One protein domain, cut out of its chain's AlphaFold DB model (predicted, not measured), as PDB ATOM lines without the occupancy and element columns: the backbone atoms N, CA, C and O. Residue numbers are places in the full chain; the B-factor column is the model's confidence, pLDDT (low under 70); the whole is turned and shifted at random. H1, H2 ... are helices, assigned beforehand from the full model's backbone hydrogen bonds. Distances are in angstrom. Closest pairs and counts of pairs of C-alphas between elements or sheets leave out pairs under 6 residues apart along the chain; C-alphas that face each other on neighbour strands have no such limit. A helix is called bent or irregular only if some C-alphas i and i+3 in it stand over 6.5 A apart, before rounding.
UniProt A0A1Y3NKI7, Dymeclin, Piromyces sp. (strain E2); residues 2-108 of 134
ATOM      1  N   GLU A   2      45.572  26.416 -15.263       68.75
ATOM      2  CA  GLU A   2      44.386  26.263 -16.132       68.75
ATOM      3  C   GLU A   2      43.532  27.539 -16.231       68.75
ATOM      4  O   GLU A   2      43.381  28.067 -17.321       68.75
ATOM      5  N   LEU A   3      43.128  28.140 -15.102       71.75
ATOM      6  CA  LEU A   3      42.371  29.410 -15.106       71.75
ATOM      7  C   LEU A   3      43.091  30.565 -15.832       71.75
ATOM      8  O   LEU A   3      42.452  31.430 -16.415       71.75
ATOM      9  N   GLN A   4      44.426  30.581 -15.801       70.50
ATOM     10  CA  GLN A   4      45.218  31.606 -16.486       70.50
ATOM     11  C   GLN A   4      45.271  31.348 -18.001       70.50
ATOM     12  O   GLN A   4      45.191  32.293 -18.778       70.50
ATOM     13  N   ILE A   5      45.352  30.075 -18.409       73.38
ATOM     14  CA  ILE A   5      45.262  29.652 -19.813       73.38
ATOM     15  C   ILE A   5      43.881  30.012 -20.383       73.38
ATOM     16  O   ILE A   5      43.799  30.522 -21.499       73.38
ATOM     17  N   ASP A   6      42.813  29.821 -19.604       84.38
ATOM     18  CA  ASP A   6      41.452  30.188 -20.005       84.38
ATOM     19  C   ASP A   6      41.306  31.707 -20.190       84.38
ATOM     20  O   ASP A   6      40.743  32.166 -21.184       84.38
ATOM     21  N   GLU A   7      41.866  32.513 -19.284       88.69
ATOM     22  CA  GLU A   7      41.866  33.972 -19.427       88.69
ATOM     23  C   GLU A   7      42.699  34.463 -20.619       88.69
ATOM     24  O   GLU A   7      42.301  35.412 -21.299       88.69
ATOM     25  N   ASP A   8      43.845  33.834 -20.885       88.88
ATOM     26  CA  ASP A   8      44.686  34.146 -22.043       88.88
ATOM     27  C   ASP A   8      43.952  33.829 -23.354       88.88
ATOM     28  O   ASP A   8      43.978  34.633 -24.291       88.88
ATOM     29  N   LEU A   9      43.231  32.704 -23.400       91.31
ATOM     30  CA  LEU A   9      42.394  32.330 -24.536       91.31
ATOM     31  C   LEU A   9      41.245  33.326 -24.744       91.31
ATOM     32  O   LEU A   9      41.004  33.760 -25.870       91.31
ATOM     33  N   ILE A  10      40.557  33.727 -23.671       92.88
ATOM     34  CA  ILE A  10      39.484  34.729 -23.737       92.88
ATOM     35  C   ILE A  10      40.032  36.068 -24.237       92.88
ATOM     36  O   ILE A  10      39.425  36.684 -25.115       92.88
ATOM     37  N   MET A  11      41.186  36.508 -23.730       92.56
ATOM     38  CA  MET A  11      41.833  37.735 -24.193       92.56
ATOM     39  C   MET A  11      42.134  37.666 -25.693       92.56
ATOM     40  O   MET A  11      41.773  38.584 -26.428       92.56
ATOM     41  N   LEU A  12      42.718  36.560 -26.160       91.88
ATOM     42  CA  LEU A  12      43.017  36.350 -27.575       91.88
ATOM     43  C   LEU A  12      41.750  36.419 -28.437       91.88
ATOM     44  O   LEU A  12      41.739  37.086 -29.472       91.88
ATOM     45  N   LEU A  13      40.660  35.775 -28.013       93.81
ATOM     46  CA  LEU A  13      39.380  35.834 -28.725       93.81
ATOM     47  C   LEU A  13      38.837  37.267 -28.792       93.81
ATOM     48  O   LEU A  13      38.413  37.719 -29.856       93.81
ATOM     49  N   LEU A  14      38.895  38.009 -27.685       94.19
ATOM     50  CA  LEU A  14      38.471  39.407 -27.627       94.19
ATOM     51  C   LEU A  14      39.320  40.315 -28.530       94.19
ATOM     52  O   LEU A  14      38.780  41.223 -29.170       94.19
ATOM     53  N   GLU A  15      40.625  40.070 -28.612       92.44
ATOM     54  CA  GLU A  15      41.538  40.780 -29.508       92.44
ATOM     55  C   GLU A  15      41.252  40.467 -30.982       92.44
ATOM     56  O   GLU A  15      41.222  41.384 -31.806       92.44
ATOM     57  N   ILE A  16      40.975  39.202 -31.322       92.94
ATOM     58  CA  ILE A  16      40.585  38.791 -32.680       92.94
ATOM     59  C   ILE A  16      39.287  39.494 -33.088       92.94
ATOM     60  O   ILE A  16      39.232  40.111 -34.154       92.94
ATOM     61  N   ILE A  17      38.264  39.467 -32.226       94.81
ATOM     62  CA  ILE A  17      36.983  40.138 -32.482       94.81
ATOM     63  C   ILE A  17      37.200  41.645 -32.677       94.81
ATOM     64  O   ILE A  17      36.686  42.220 -33.638       94.81
ATOM     65  N   ASN A  18      37.999  42.290 -31.818       94.00
ATOM     66  CA  ASN A  18      38.338  43.708 -31.964       94.00
ATOM     67  C   ASN A  18      39.039  44.002 -33.288       94.00
ATOM     68  O   ASN A  18      38.674  44.954 -33.974       94.00
ATOM     69  N   SER A  19      40.011  43.176 -33.672       91.88
ATOM     70  CA  SER A  19      40.716  43.321 -34.942       91.88
ATOM     71  C   SER A  19      39.751  43.246 -36.126       91.88
ATOM     72  O   SER A  19      39.815  44.089 -37.023       91.88
ATOM     73  N   CYS A  20      38.800  42.308 -36.104       93.31
ATOM     74  CA  CYS A  20      37.754  42.225 -37.120       93.31
ATOM     75  C   CYS A  20      36.875  43.483 -37.144       93.31
ATOM     76  O   CYS A  20      36.626  44.036 -38.210       93.31
ATOM     77  N   ILE A  21      36.438  43.984 -35.988       93.19
ATOM     78  CA  ILE A  21      35.588  45.181 -35.895       93.19
ATOM     79  C   ILE A  21      36.317  46.445 -36.395       93.19
ATOM     80  O   ILE A  21      35.732  47.280 -37.092       93.19
ATOM     81  N   ILE A  22      37.596  46.599 -36.052       91.44
ATOM     82  CA  ILE A  22      38.392  47.782 -36.400       91.44
ATOM     83  C   ILE A  22      38.778  47.758 -37.882       91.44
ATOM     84  O   ILE A  22      38.641  48.769 -38.571       91.44
ATOM     85  N   ASN A  23      39.245  46.610 -38.381       91.00
ATOM     86  CA  ASN A  23      39.900  46.526 -39.687       91.00
ATOM     87  C   ASN A  23      38.984  46.010 -40.804       91.00
ATOM     88  O   ASN A  23      39.217  46.307 -41.974       91.00
ATOM     89  N   SER A  24      37.960  45.218 -40.478       91.12
ATOM     90  CA  SER A  24      37.229  44.429 -41.478       91.12
ATOM     91  C   SER A  24      35.747  44.214 -41.152       91.12
ATOM     92  O   SER A  24      35.133  43.267 -41.639       91.12
ATOM     93  N   LEU A  25      35.115  45.113 -40.386       93.75
ATOM     94  CA  LEU A  25      33.712  44.943 -39.984       93.75
ATOM     95  C   LEU A  25      32.775  44.816 -41.188       93.75
ATOM     96  O   LEU A  25      31.904  43.953 -41.213       93.75
ATOM     97  N   LYS A  26      32.983  45.652 -42.213       93.00
ATOM     98  CA  LYS A  26      32.133  45.697 -43.415       93.00
ATOM     99  C   LYS A  26      32.169  44.395 -44.225       93.00
ATOM    100  O   LYS A  26      31.244  44.147 -44.988       93.00
ATOM    101  N   THR A  27      33.203  43.570 -44.056       92.44
ATOM    102  CA  THR A  27      33.312  42.246 -44.686       92.44
ATOM    103  C   THR A  27      32.907  41.105 -43.744       92.44
ATOM    104  O   THR A  27      32.734  39.983 -44.205       92.44
ATOM    105  N   ASN A  28      32.695  41.382 -42.451       94.19
ATOM    106  CA  ASN A  28      32.396  40.399 -41.405       94.19
ATOM    107  C   ASN A  28      31.075  40.712 -40.674       94.19
ATOM    108  O   ASN A  28      31.010  40.750 -39.449       94.19
ATOM    109  N   LEU A  29      29.984  40.932 -41.412       95.00
ATOM    110  CA  LEU A  29      28.692  41.319 -40.819       95.00
ATOM    111  C   LEU A  29      28.037  40.208 -39.978       95.00
ATOM    112  O   LEU A  29      27.322  40.493 -39.021       95.00
ATOM    113  N   GLN A  30      28.338  38.942 -40.282       94.56
ATOM    114  CA  GLN A  30      27.905  37.793 -39.476       94.56
ATOM    115  C   GLN A  30      28.517  37.809 -38.068       94.56
ATOM    116  O   GLN A  30      27.864  37.403 -37.105       94.56
ATOM    117  N   LEU A  31      29.741  38.334 -37.932       95.81
ATOM    118  CA  LEU A  31      30.366  38.537 -36.628       95.81
ATOM    119  C   LEU A  31      29.585  39.577 -35.822       95.81
ATOM    120  O   LEU A  31      29.300  39.335 -34.657       95.81
ATOM    121  N   VAL A  32      29.198  40.694 -36.450       95.50
ATOM    122  CA  VAL A  32      28.395  41.743 -35.797       95.50
ATOM    123  C   VAL A  32      27.092  41.156 -35.262       95.50
ATOM    124  O   VAL A  32      26.800  41.306 -34.081       95.50
ATOM    125  N   TYR A  33      26.353  40.416 -36.094       95.19
ATOM    126  CA  TYR A  33      25.116  39.756 -35.671       95.19
ATOM    127  C   TYR A  33      25.337  38.778 -34.505       95.19
ATOM    128  O   TYR A  33      24.598  38.806 -33.522       95.19
ATOM    129  N   SER A  34      26.375  37.944 -34.585       95.12
ATOM    130  CA  SER A  34      26.707  36.973 -33.534       95.12
ATOM    131  C   SER A  34      27.033  37.660 -32.208       95.12
ATOM    132  O   SER A  34      26.484  37.312 -31.171       95.12
ATOM    133  N   VAL A  35      27.877  38.687 -32.252       95.50
ATOM    134  CA  VAL A  35      28.311  39.451 -31.080       95.50
ATOM    135  C   VAL A  35      27.152  40.217 -30.435       95.50
ATOM    136  O   VAL A  35      27.083  40.287 -29.211       95.50
ATOM    137  N   MET A  36      26.213  40.739 -31.229       94.94
ATOM    138  CA  MET A  36      24.995  41.370 -30.710       94.94
ATOM    139  C   MET A  36      24.130  40.392 -29.905       94.94
ATOM    140  O   MET A  36      23.605  40.766 -28.861       94.94
ATOM    141  N   ARG A  37      24.001  39.132 -30.350       94.25
ATOM    142  CA  ARG A  37      23.249  38.103 -29.606       94.25
ATOM    143  C   ARG A  37      23.889  37.775 -28.258       94.25
ATOM    144  O   ARG A  37      23.177  37.515 -27.297       94.25
ATOM    145  N   GLU A  38      25.212  37.844 -28.183       95.56
ATOM    146  CA  GLU A  38      25.990  37.530 -26.981       95.56
ATOM    147  C   GLU A  38      26.306  38.780 -26.130       95.56
ATOM    148  O   GLU A  38      27.260  38.789 -25.347       95.56
ATOM    149  N   LYS A  39      25.515  39.859 -26.255       95.88
ATOM    150  CA  LYS A  39      25.743  41.138 -25.554       95.88
ATOM    151  C   LYS A  39      25.909  40.978 -24.044       95.88
ATOM    152  O   LYS A  39      26.774  41.633 -23.459       95.88
ATOM    153  N   GLU A  40      25.098  40.136 -23.404       95.88
ATOM    154  CA  GLU A  40      25.176  39.908 -21.955       95.88
ATOM    155  C   GLU A  40      26.505  39.260 -21.559       95.88
ATOM    156  O   GLU A  40      27.151  39.705 -20.611       95.88
ATOM    157  N   VAL A  41      26.966  38.276 -22.336       95.44
ATOM    158  CA  VAL A  41      28.257  37.612 -22.124       95.44
ATOM    159  C   VAL A  41      29.393  38.630 -22.212       95.44
ATOM    160  O   VAL A  41      30.204  38.729 -21.292       95.44
ATOM    161  N   ILE A  42      29.417  39.452 -23.266       95.38
ATOM    162  CA  ILE A  42      30.440  40.496 -23.433       95.38
ATOM    163  C   ILE A  42      30.356  41.548 -22.318       95.38
ATOM    164  O   ILE A  42      31.382  42.027 -21.831       95.38
ATOM    165  N   SER A  43      29.146  41.891 -21.872       95.19
ATOM    166  CA  SER A  43      28.936  42.846 -20.780       95.19
ATOM    167  C   SER A  43      29.493  42.321 -19.459       95.19
ATOM    168  O   SER A  43      30.149  43.070 -18.735       95.19
ATOM    169  N   ASN A  44      29.312  41.030 -19.174       95.06
ATOM    170  CA  ASN A  44      29.858  40.387 -17.980       95.06
ATOM    171  C   ASN A  44      31.394  40.387 -17.979       95.06
ATOM    172  O   ASN A  44      32.000  40.612 -16.930       95.06
ATOM    173  N   LEU A  45      32.035  40.236 -19.145       93.69
ATOM    174  CA  LEU A  45      33.500  40.286 -19.267       93.69
ATOM    175  C   LEU A  45      34.091  41.644 -18.851       93.69
ATOM    176  O   LEU A  45      35.230  41.691 -18.394       93.69
ATOM    177  N   LYS A  46      33.324  42.741 -18.908       92.31
ATOM    178  CA  LYS A  46      33.778  44.070 -18.447       92.31
ATOM    179  C   LYS A  46      34.042  44.152 -16.943       92.31
ATOM    180  O   LYS A  46      34.717  45.085 -16.509       92.31
ATOM    181  N   SER A  47      33.496  43.223 -16.154       91.94
ATOM    182  CA  SER A  47      33.770  43.136 -14.712       91.94
ATOM    183  C   SER A  47      35.228  42.767 -14.417       91.94
ATOM    184  O   SER A  47      35.744  43.108 -13.354       91.94
ATOM    185  N   ILE A  48      35.906  42.134 -15.378       92.69
ATOM    186  CA  ILE A  48      37.307  41.735 -15.294       92.69
ATOM    187  C   ILE A  48      38.157  42.827 -15.953       92.69
ATOM    188  O   ILE A  48      38.052  43.082 -17.155       92.69
ATOM    189  N   GLU A  49      39.024  43.473 -15.171       92.31
ATOM    190  CA  GLU A  49      39.811  44.638 -15.607       92.31
ATOM    191  C   GLU A  49      40.615  44.373 -16.889       92.31
ATOM    192  O   GLU A  49      40.633  45.211 -17.795       92.31
ATOM    193  N   ARG A  50      41.191  43.172 -17.008       91.44
ATOM    194  CA  ARG A  50      41.971  42.722 -18.168       91.44
ATOM    195  C   ARG A  50      41.192  42.779 -19.487       91.44
ATOM    196  O   ARG A  50      41.761  43.128 -20.518       91.44
ATOM    197  N   PHE A  51      39.898  42.467 -19.465       94.12
ATOM    198  CA  PHE A  51      39.052  42.386 -20.662       94.12
ATOM    199  C   PHE A  51      38.303  43.682 -20.955       94.12
ATOM    200  O   PHE A  51      37.718  43.834 -22.027       94.12
ATOM    201  N   LYS A  52      38.322  44.636 -20.022       93.00
ATOM    202  CA  LYS A  52      37.506  45.848 -20.079       93.00
ATOM    203  C   LYS A  52      37.704  46.643 -21.367       93.00
ATOM    204  O   LYS A  52      36.726  47.061 -21.975       93.00
ATOM    205  N   LEU A  53      38.952  46.835 -21.795       92.25
ATOM    206  CA  LEU A  53      39.268  47.605 -22.998       92.25
ATOM    207  C   LEU A  53      38.694  46.973 -24.281       92.25
ATOM    208  O   LEU A  53      37.923  47.651 -24.966       92.25
ATOM    209  N   PRO A  54      39.028  45.713 -24.628       93.50
ATOM    210  CA  PRO A  54      38.462  45.094 -25.817       93.50
ATOM    211  C   PRO A  54      36.947  44.868 -25.699       93.50
ATOM    212  O   PRO A  54      36.241  45.032 -26.695       93.50
ATOM    213  N   ALA A  55      36.418  44.568 -24.508       95.50
ATOM    214  CA  ALA A  55      34.978  44.424 -24.299       95.50
ATOM    215  C   ALA A  55      34.226  45.750 -24.505       95.50
ATOM    216  O   ALA A  55      33.179  45.756 -25.145       95.50
ATOM    217  N   ASP A  56      34.764  46.887 -24.050       95.25
ATOM    218  CA  ASP A  56      34.159  48.211 -24.263       95.25
ATOM    219  C   ASP A  56      33.999  48.546 -25.752       95.25
ATOM    220  O   ASP A  56      32.952  49.045 -26.160       95.25
ATOM    221  N   ASN A  57      35.008  48.255 -26.577       95.06
ATOM    222  CA  ASN A  57      34.932  48.473 -28.025       95.06
ATOM    223  C   ASN A  57      33.841  47.611 -28.680       95.06
ATOM    224  O   ASN A  57      33.121  48.068 -29.574       95.06
ATOM    225  N   ILE A  58      33.716  46.361 -28.231       95.94
ATOM    226  CA  ILE A  58      32.697  45.434 -28.717       95.94
ATOM    227  C   ILE A  58      31.303  45.928 -28.311       95.94
ATOM    228  O   ILE A  58      30.433  46.043 -29.172       95.94
ATOM    229  N   ILE A  59      31.102  46.304 -27.044       96.44
ATOM    230  CA  ILE A  59      29.831  46.863 -26.558       96.44
ATOM    231  C   ILE A  59      29.463  48.143 -27.309       96.44
ATOM    232  O   ILE A  59      28.333  48.264 -27.768       96.44
ATOM    233  N   TYR A  60      30.413  49.056 -27.517       95.75
ATOM    234  CA  TYR A  60      30.177  50.268 -28.302       95.75
ATOM    235  C   TYR A  60      29.677  49.945 -29.716       95.75
ATOM    236  O   TYR A  60      28.768  50.591 -30.240       95.75
ATOM    237  N   THR A  61      30.264  48.919 -30.336       95.69
ATOM    238  CA  THR A  61      29.839  48.443 -31.654       95.69
ATOM    239  C   THR A  61      28.410  47.909 -31.592       95.69
ATOM    240  O   THR A  61      27.586  48.320 -32.401       95.69
ATOM    241  N   ILE A  62      28.084  47.062 -30.612       96.19
ATOM    242  CA  ILE A  62      26.723  46.543 -30.410       96.19
ATOM    243  C   ILE A  62      25.718  47.694 -30.260       96.19
ATOM    244  O   ILE A  62      24.746  47.751 -31.007       96.19
ATOM    245  N   GLU A  63      25.981  48.649 -29.367       95.69
ATOM    246  CA  GLU A  63      25.098  49.792 -29.097       95.69
ATOM    247  C   GLU A  63      24.893  50.680 -30.337       95.69
ATOM    248  O   GLU A  63      23.789  51.171 -30.596       95.69
ATOM    249  N   PHE A  64      25.931  50.857 -31.160       95.56
ATOM    250  CA  PHE A  64      25.813  51.568 -32.434       95.56
ATOM    251  C   PHE A  64      24.837  50.886 -33.402       95.56
ATOM    252  O   PHE A  64      24.078  51.579 -34.082       95.56
ATOM    253  N   PHE A  65      24.862  49.555 -33.495       95.25
ATOM    254  CA  PHE A  65      23.944  48.821 -34.367       95.25
ATOM    255  C   PHE A  65      22.538  48.759 -33.768       95.25
ATOM    256  O   PHE A  65      21.577  49.069 -34.469       95.25
ATOM    257  N   GLU A  66      22.405  48.440 -32.480       94.06
ATOM    258  CA  GLU A  66      21.113  48.373 -31.785       94.06
ATOM    259  C   GLU A  66      20.349  49.695 -31.844       94.06
ATOM    260  O   GLU A  66      19.158  49.695 -32.134       94.06
ATOM    261  N   SER A  67      21.028  50.832 -31.651       94.44
ATOM    262  CA  SER A  67      20.389  52.158 -31.712       94.44
ATOM    263  C   SER A  67      19.833  52.530 -33.092       94.44
ATOM    264  O   SER A  67      19.082  53.498 -33.209       94.44
ATOM    265  N   LYS A  68      20.206  51.792 -34.143       93.69
ATOM    266  CA  LYS A  68      19.793  52.040 -35.530       93.69
ATOM    267  C   LYS A  68      18.898  50.949 -36.106       93.69
ATOM    268  O   LYS A  68      18.310  51.171 -37.164       93.69
ATOM    269  N   ILE A  69      18.823  49.788 -35.461       91.81
ATOM    270  CA  ILE A  69      17.919  48.718 -35.869       91.81
ATOM    271  C   ILE A  69      16.501  49.119 -35.479       91.81
ATOM    272  O   ILE A  69      16.227  49.489 -34.342       91.81
ATOM    273  N   VAL A  70      15.599  49.028 -36.446       87.94
ATOM    274  CA  VAL A  70      14.178  49.283 -36.250       87.94
ATOM    275  C   VAL A  70      13.456  47.946 -36.264       87.94
ATOM    276  O   VAL A  70      13.546  47.181 -37.228       87.94
ATOM    277  N   PHE A  71      12.733  47.676 -35.185       82.12
ATOM    278  CA  PHE A  71      11.815  46.553 -35.097       82.12
ATOM    279  C   PHE A  71      10.457  47.017 -35.629       82.12
ATOM    280  O   PHE A  71       9.862  47.939 -35.076       82.12
ATOM    281  N   ALA A  72       9.991  46.421 -36.728       71.44
ATOM    282  CA  ALA A  72       8.564  46.469 -37.038       71.44
ATOM    283  C   ALA A  72       7.824  45.651 -35.964       71.44
ATOM    284  O   ALA A  72       8.440  44.800 -35.331       71.44
ATOM    285  N   GLU A  73       6.539  45.914 -35.730       62.09
ATOM    286  CA  GLU A  73       5.768  45.399 -34.578       62.09
ATOM    287  C   GLU A  73       5.633  43.856 -34.487       62.09
ATOM    288  O   GLU A  73       5.056  43.356 -33.527       62.09
ATOM    289  N   ASP A  74       6.250  43.100 -35.402       66.69
ATOM    290  CA  ASP A  74       6.387  41.644 -35.363       66.69
ATOM    291  C   ASP A  74       7.855  41.213 -35.203       66.69
ATOM    292  O   ASP A  74       8.777  41.882 -35.675       66.69
ATOM    293  N   LEU A  75       8.069  40.057 -34.560       67.38
ATOM    294  CA  LEU A  75       9.377  39.403 -34.410       67.38
ATOM    295  C   LEU A  75      10.154  39.439 -35.744       67.38
ATOM    296  O   LEU A  75       9.771  38.740 -36.686       67.38
ATOM    297  N   PRO A  76      11.234  40.232 -35.858       73.69
ATOM    298  CA  PRO A  76      11.971  40.348 -37.110       73.69
ATOM    299  C   PRO A  76      12.635  39.013 -37.460       73.69
ATOM    300  O   PRO A  76      13.231  38.353 -36.603       73.69
ATOM    301  N   SER A  77      12.598  38.636 -38.736       84.12
ATOM    302  CA  SER A  77      13.407  37.518 -39.221       84.12
ATOM    303  C   SER A  77      14.899  37.842 -39.079       84.12
ATOM    304  O   SER A  77      15.319  38.991 -39.258       84.12
ATOM    305  N   SER A  78      15.728  36.823 -38.829       86.00
ATOM    306  CA  SER A  78      17.192  36.950 -38.860       86.00
ATOM    307  C   SER A  78      17.692  37.577 -40.170       86.00
ATOM    308  O   SER A  78      18.640  38.364 -40.146       86.00
ATOM    309  N   ASP A  79      17.024  37.304 -41.294       88.44
ATOM    310  CA  ASP A  79      17.366  37.885 -42.597       88.44
ATOM    311  C   ASP A  79      17.103  39.393 -42.658       88.44
ATOM    312  O   ASP A  79      17.870  40.142 -43.268       88.44
ATOM    313  N   ASP A  80      16.040  39.864 -42.008       89.50
ATOM    314  CA  ASP A  80      15.698  41.285 -41.995       89.50
ATOM    315  C   ASP A  80      16.641  42.069 -41.086       89.50
ATOM    316  O   ASP A  80      17.099  43.151 -41.462       89.50
ATOM    317  N   ILE A  81      17.040  41.484 -39.952       91.56
ATOM    318  CA  ILE A  81      18.107  42.041 -39.111       91.56
ATOM    319  C   ILE A  81      19.417  42.116 -39.907       91.56
ATOM    320  O   ILE A  81      20.087  43.149 -39.894       91.56
ATOM    321  N   MET A  82      19.775  41.067 -40.655       94.00
ATOM    322  CA  MET A  82      21.006  41.050 -41.450       94.00
ATOM    323  C   MET A  82      21.010  42.115 -42.559       94.00
ATOM    324  O   MET A  82      22.029  42.779 -42.787       94.00
ATOM    325  N   LYS A  83      19.870  42.347 -43.228       93.25
ATOM    326  CA  LYS A  83      19.720  43.447 -44.200       93.25
ATOM    327  C   LYS A  83      19.935  44.809 -43.538       93.25
ATOM    328  O   LYS A  83      20.669  45.638 -44.080       93.25
ATOM    329  N   GLN A  84      19.354  45.024 -42.355       94.50
ATOM    330  CA  GLN A  84      19.549  46.259 -41.594       94.50
ATOM    331  C   GLN A  84      21.012  46.441 -41.175       94.50
ATOM    332  O   GLN A  84      21.581  47.502 -41.424       94.50
ATOM    333  N   ILE A  85      21.668  45.402 -40.642       95.50
ATOM    334  CA  ILE A  85      23.105  45.422 -40.308       95.50
ATOM    335  C   ILE A  85      23.938  45.798 -41.538       95.50
ATOM    336  O   ILE A  85      24.808  46.668 -41.463       95.50
ATOM    337  N   THR A  86      23.635  45.210 -42.697       95.81
ATOM    338  CA  THR A  86      24.315  45.524 -43.961       95.81
ATOM    339  C   THR A  86      24.173  47.000 -44.324       95.81
ATOM    340  O   THR A  86      25.164  47.650 -44.668       95.81
ATOM    341  N   GLN A  87      22.976  47.572 -44.198       94.94
ATOM    342  CA  GLN A  87      22.748  48.994 -44.455       94.94
ATOM    343  C   GLN A  87      23.457  49.897 -43.434       94.94
ATOM    344  O   GLN A  87      24.141  50.843 -43.827       94.94
ATOM    345  N   ILE A  88      23.342  49.590 -42.140       95.44
ATOM    346  CA  ILE A  88      23.920  50.372 -41.039       95.44
ATOM    347  C   ILE A  88      25.452  50.381 -41.117       95.44
ATOM    348  O   ILE A  88      26.066  51.436 -40.926       95.44
ATOM    349  N   SER A  89      26.068  49.250 -41.477       95.12
ATOM    350  CA  SER A  89      27.526  49.093 -41.584       95.12
ATOM    351  C   SER A  89      28.182  50.083 -42.549       95.12
ATOM    352  O   SER A  89      29.345  50.444 -42.375       95.12
ATOM    353  N   LYS A  90      27.441  50.599 -43.540       93.19
ATOM    354  CA  LYS A  90      27.946  51.630 -44.460       93.19
ATOM    355  C   LYS A  90      28.315  52.919 -43.724       93.19
ATOM    356  O   LYS A  90      29.286  53.566 -44.105       93.19
ATOM    357  N   SER A  91      27.582  53.238 -42.656       92.56
ATOM    358  CA  SER A  91      27.800  54.399 -41.782       92.56
ATOM    359  C   SER A  91      28.762  54.134 -40.617       92.56
ATOM    360  O   SER A  91      28.929  54.997 -39.758       92.56
ATOM    361  N   TRP A  92      29.351  52.936 -40.543       92.50
ATOM    362  CA  TRP A  92      30.302  52.585 -39.493       92.50
ATOM    363  C   TRP A  92      31.648  53.280 -39.704       92.50
ATOM    364  O   TRP A  92      32.242  53.189 -40.787       92.50
ATOM    365  N   GLU A  93      32.141  53.906 -38.637       89.62
ATOM    366  CA  GLU A  93      33.448  54.552 -38.573       89.62
ATOM    367  C   GLU A  93      34.232  54.026 -37.358       89.62
ATOM    368  O   GLU A  93      33.853  54.305 -36.217       89.62
ATOM    369  N   PRO A  94      35.350  53.305 -37.565       86.88
ATOM    370  CA  PRO A  94      36.137  52.728 -36.474       86.88
ATOM    371  C   PRO A  94      36.962  53.769 -35.698       86.88
ATOM    372  O   PRO A  94      37.558  53.439 -34.678       86.88
ATOM    373  N   SER A  95      36.993  55.033 -36.138       84.88
ATOM    374  CA  SER A  95      37.744  56.132 -35.505       84.88
ATOM    375  C   SER A  95      37.338  56.408 -34.054       84.88
ATOM    376  O   SER A  95      38.120  56.984 -33.300       84.88
ATOM    377  N   LYS A  96      36.128  55.998 -33.663       81.81
ATOM    378  CA  LYS A  96      35.584  56.160 -32.309       81.81
ATOM    379  C   LYS A  96      36.002  55.041 -31.350       81.81
ATOM    380  O   LYS A  96      35.783  55.173 -30.149       81.81
ATOM    381  N   LEU A  97      36.598  53.962 -31.862       87.19
ATOM    382  CA  LEU A  97      37.088  52.858 -31.044       87.19
ATOM    383  C   LEU A  97      38.455  53.172 -30.446       87.19
ATOM    384  O   LEU A  97      39.308  53.813 -31.065       87.19
ATOM    385  N   LYS A  98      38.685  52.665 -29.234       85.75
ATOM    386  CA  LYS A  98      40.003  52.734 -28.609       85.75
ATOM    387  C   LYS A  98      40.940  51.819 -29.391       85.75
ATOM    388  O   LYS A  98      40.628  50.646 -29.597       85.75
ATOM    389  N   LYS A  99      42.082  52.350 -29.829       79.19
ATOM    390  CA  LYS A  99      43.096  51.550 -30.523       79.19
ATOM    391  C   LYS A  99      43.603  50.462 -29.581       79.19
ATOM    392  O   LYS A  99      44.022  50.762 -28.466       79.19
ATOM    393  N   THR A 100      43.558  49.225 -30.046       72.19
ATOM    394  CA  THR A 100      44.213  48.087 -29.405       72.19
ATOM    395  C   THR A 100      45.557  47.855 -30.079       72.19
ATOM    396  O   THR A 100      45.718  48.148 -31.269       72.19
ATOM    397  N   ASP A 101      46.528  47.337 -29.331       73.06
ATOM    398  CA  ASP A 101      47.774  46.883 -29.937       73.06
ATOM    399  C   ASP A 101      47.480  45.782 -30.961       73.06
ATOM    400  O   ASP A 101      46.543  44.993 -30.814       73.06
ATOM    401  N   ALA A 102      48.265  45.748 -32.037       68.88
ATOM    402  CA  ALA A 102      48.177  44.652 -32.990       68.88
ATOM    403  C   ALA A 102      48.524  43.334 -32.282       68.88
ATOM    404  O   ALA A 102      49.492  43.291 -31.518       68.88
ATOM    405  N   ILE A 103      47.772  42.270 -32.576       68.81
ATOM    406  CA  ILE A 103      48.059  40.922 -32.072       68.81
ATOM    407  C   ILE A 103      49.455  40.535 -32.563       68.81
ATOM    408  O   ILE A 103      49.685  40.344 -33.760       68.81
ATOM    409  N   LYS A 104      50.417  40.467 -31.640       65.69
ATOM    410  CA  LYS A 104      51.795  40.078 -31.945       65.69
ATOM    411  C   LYS A 104      51.917  38.578 -31.752       65.69
ATOM    412  O   LYS A 104      52.199  38.116 -30.650       65.69
ATOM    413  N   PHE A 105      51.753  37.824 -32.831       70.25
ATOM    414  CA  PHE A 105      52.199  36.438 -32.850       70.25
ATOM    415  C   PHE A 105      53.725  36.447 -32.809       70.25
ATOM    416  O   PHE A 105      54.386  36.830 -33.775       70.25
ATOM    417  N   LYS A 106      54.295  36.101 -31.656       61.09
ATOM    418  CA  LYS A 106      55.726  35.825 -31.583       61.09
ATOM    419  C   LYS A 106      55.942  34.464 -32.221       61.09
ATOM    420  O   LYS A 106      55.368  33.478 -31.774       61.09
ATOM    421  N   PHE A 107      56.749  34.437 -33.272       64.75
ATOM    422  CA  PHE A 107      57.301  33.187 -33.755       64.75
ATOM    423  C   PHE A 107      58.266  32.680 -32.683       64.75
ATOM    424  O   PHE A 107      59.289  33.311 -32.417       64.75
ATOM    425  N   GLU A 108      57.884  31.604 -32.009       70.94
ATOM    426  CA  GLU A 108      58.776  30.877 -31.121       70.94
ATOM    427  C   GLU A 108      59.420  29.779 -31.968       70.94
ATOM    428  O   GLU A 108      58.743  28.850 -32.408       70.94
TER     429      GLU A 108
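This is residues 2 to 108 of the 134 residues of the protein "Dymeclin" of Piromyces sp. (strain E2) (UniProt A0A1Y3NKI7). Two long kinked helices, H1 and H4, lie side by side and run the same way, with the short H3 folded back on H4 as a helical hairpin; H2 crosses the later part of H4 and also packs on the later part of H1, and H5 packs on H2. Residues 72 to 77, in the link from H4 to H5, stick out as a free loop, while the tail of residues 90 to 108, with no named element, runs back toward the end where H1 begins. The printed part has 107 residues with five named helices, in the order H1, H2, H3, H4, H5, and no named strand; the class is all helix. It is compact, with a radius of gyration of the C-alphas of 15.0 A, and its C-alphas span 51 by 24 by 22 A, the loop and the tail holding the two C-alphas farthest apart.

Find C-alpha 2 at (44.386, 26.263, -16.132); from there H1, the longest helix, runs through residues 2 to 27, 34.5 A from first to last C-alpha. It has a kink of 58 degrees near residue 21 and is irregular, with C-alphas 23 and 26 lying 8.7 A apart. Next look for H4 at residues 49 to 66, which begins at C-alpha 49 (39.811, 44.638, -15.607) and is 25.0 A long. It has a kink of 37 degrees near residue 56 and is irregular too, with C-alphas 50 and 53 lying 7.4 A apart. Between these two come H2, residues 29 to 37, 12.9 A long, and H3, residues 39 to 45, 10.0 A long. H5, residues 78 to 89, is 16.2 A long and ends at C-alpha 89 (27.526, 49.093, -41.584).

Begin with H1 and look at its residues 11 to 21, with which alone it touches H4. The closest C-alphas there are those of Leu 14 and Pro 54, 6.0 A apart, and the two helices run the same way at a shallow tilt of 34 degrees, only just short of steep. With residues 17 to 25 alone H1 touches H2, opposite ways at a steep tilt of 49 degrees; the closest C-alphas, of Leu 25 and Val 32, are 7.5 A apart. H1 and H5 only just touch, with 3 pairs of C-alphas within 8 A, and only at their ends; the closest C-alphas are those of Lys 26 and Ser 89, 6.0 A apart. Move to H4, whose residues 58 to 62 alone touch H2, about perpendicular at 74 degrees; the C-alphas of Met 36 and Ile 62 come closest, at 5.5 A. H3 and H4 touch as a hairpin, opposite ways at a shallow tilt of 15 degrees, closest at the C-alphas of Ile 42 and Ala 55, 6.1 A apart. H2 touches H5 at a steep tilt of 67 degrees, opposite ways, closest at the C-alphas of Leu 29 and Thr 86, 6.8 A apart. H4 and H5 are close but not clearly touching, H2 and H3 meet only through their link, and H3 is apart from H1 and from H5. In H2, H3 and H5 every O i to N i+4 pair is within hydrogen-bond range; in H1 19 of 22 are, and in H4 12 of 14.

Look at Glu 73 and Glu 108 for the two C-alphas farthest apart, 55.1 A. The printed part has no cut. The links from H1 to H2, H2 to H3 and H3 to H4 are tight; that from H4 to H5, with 11 residues, is long. The mean pLDDT of the printed part is 88.6, and the model's confidence is under 70 at residue 2, residues 73 to 75, residues 102 to 104 and residues 106 to 107.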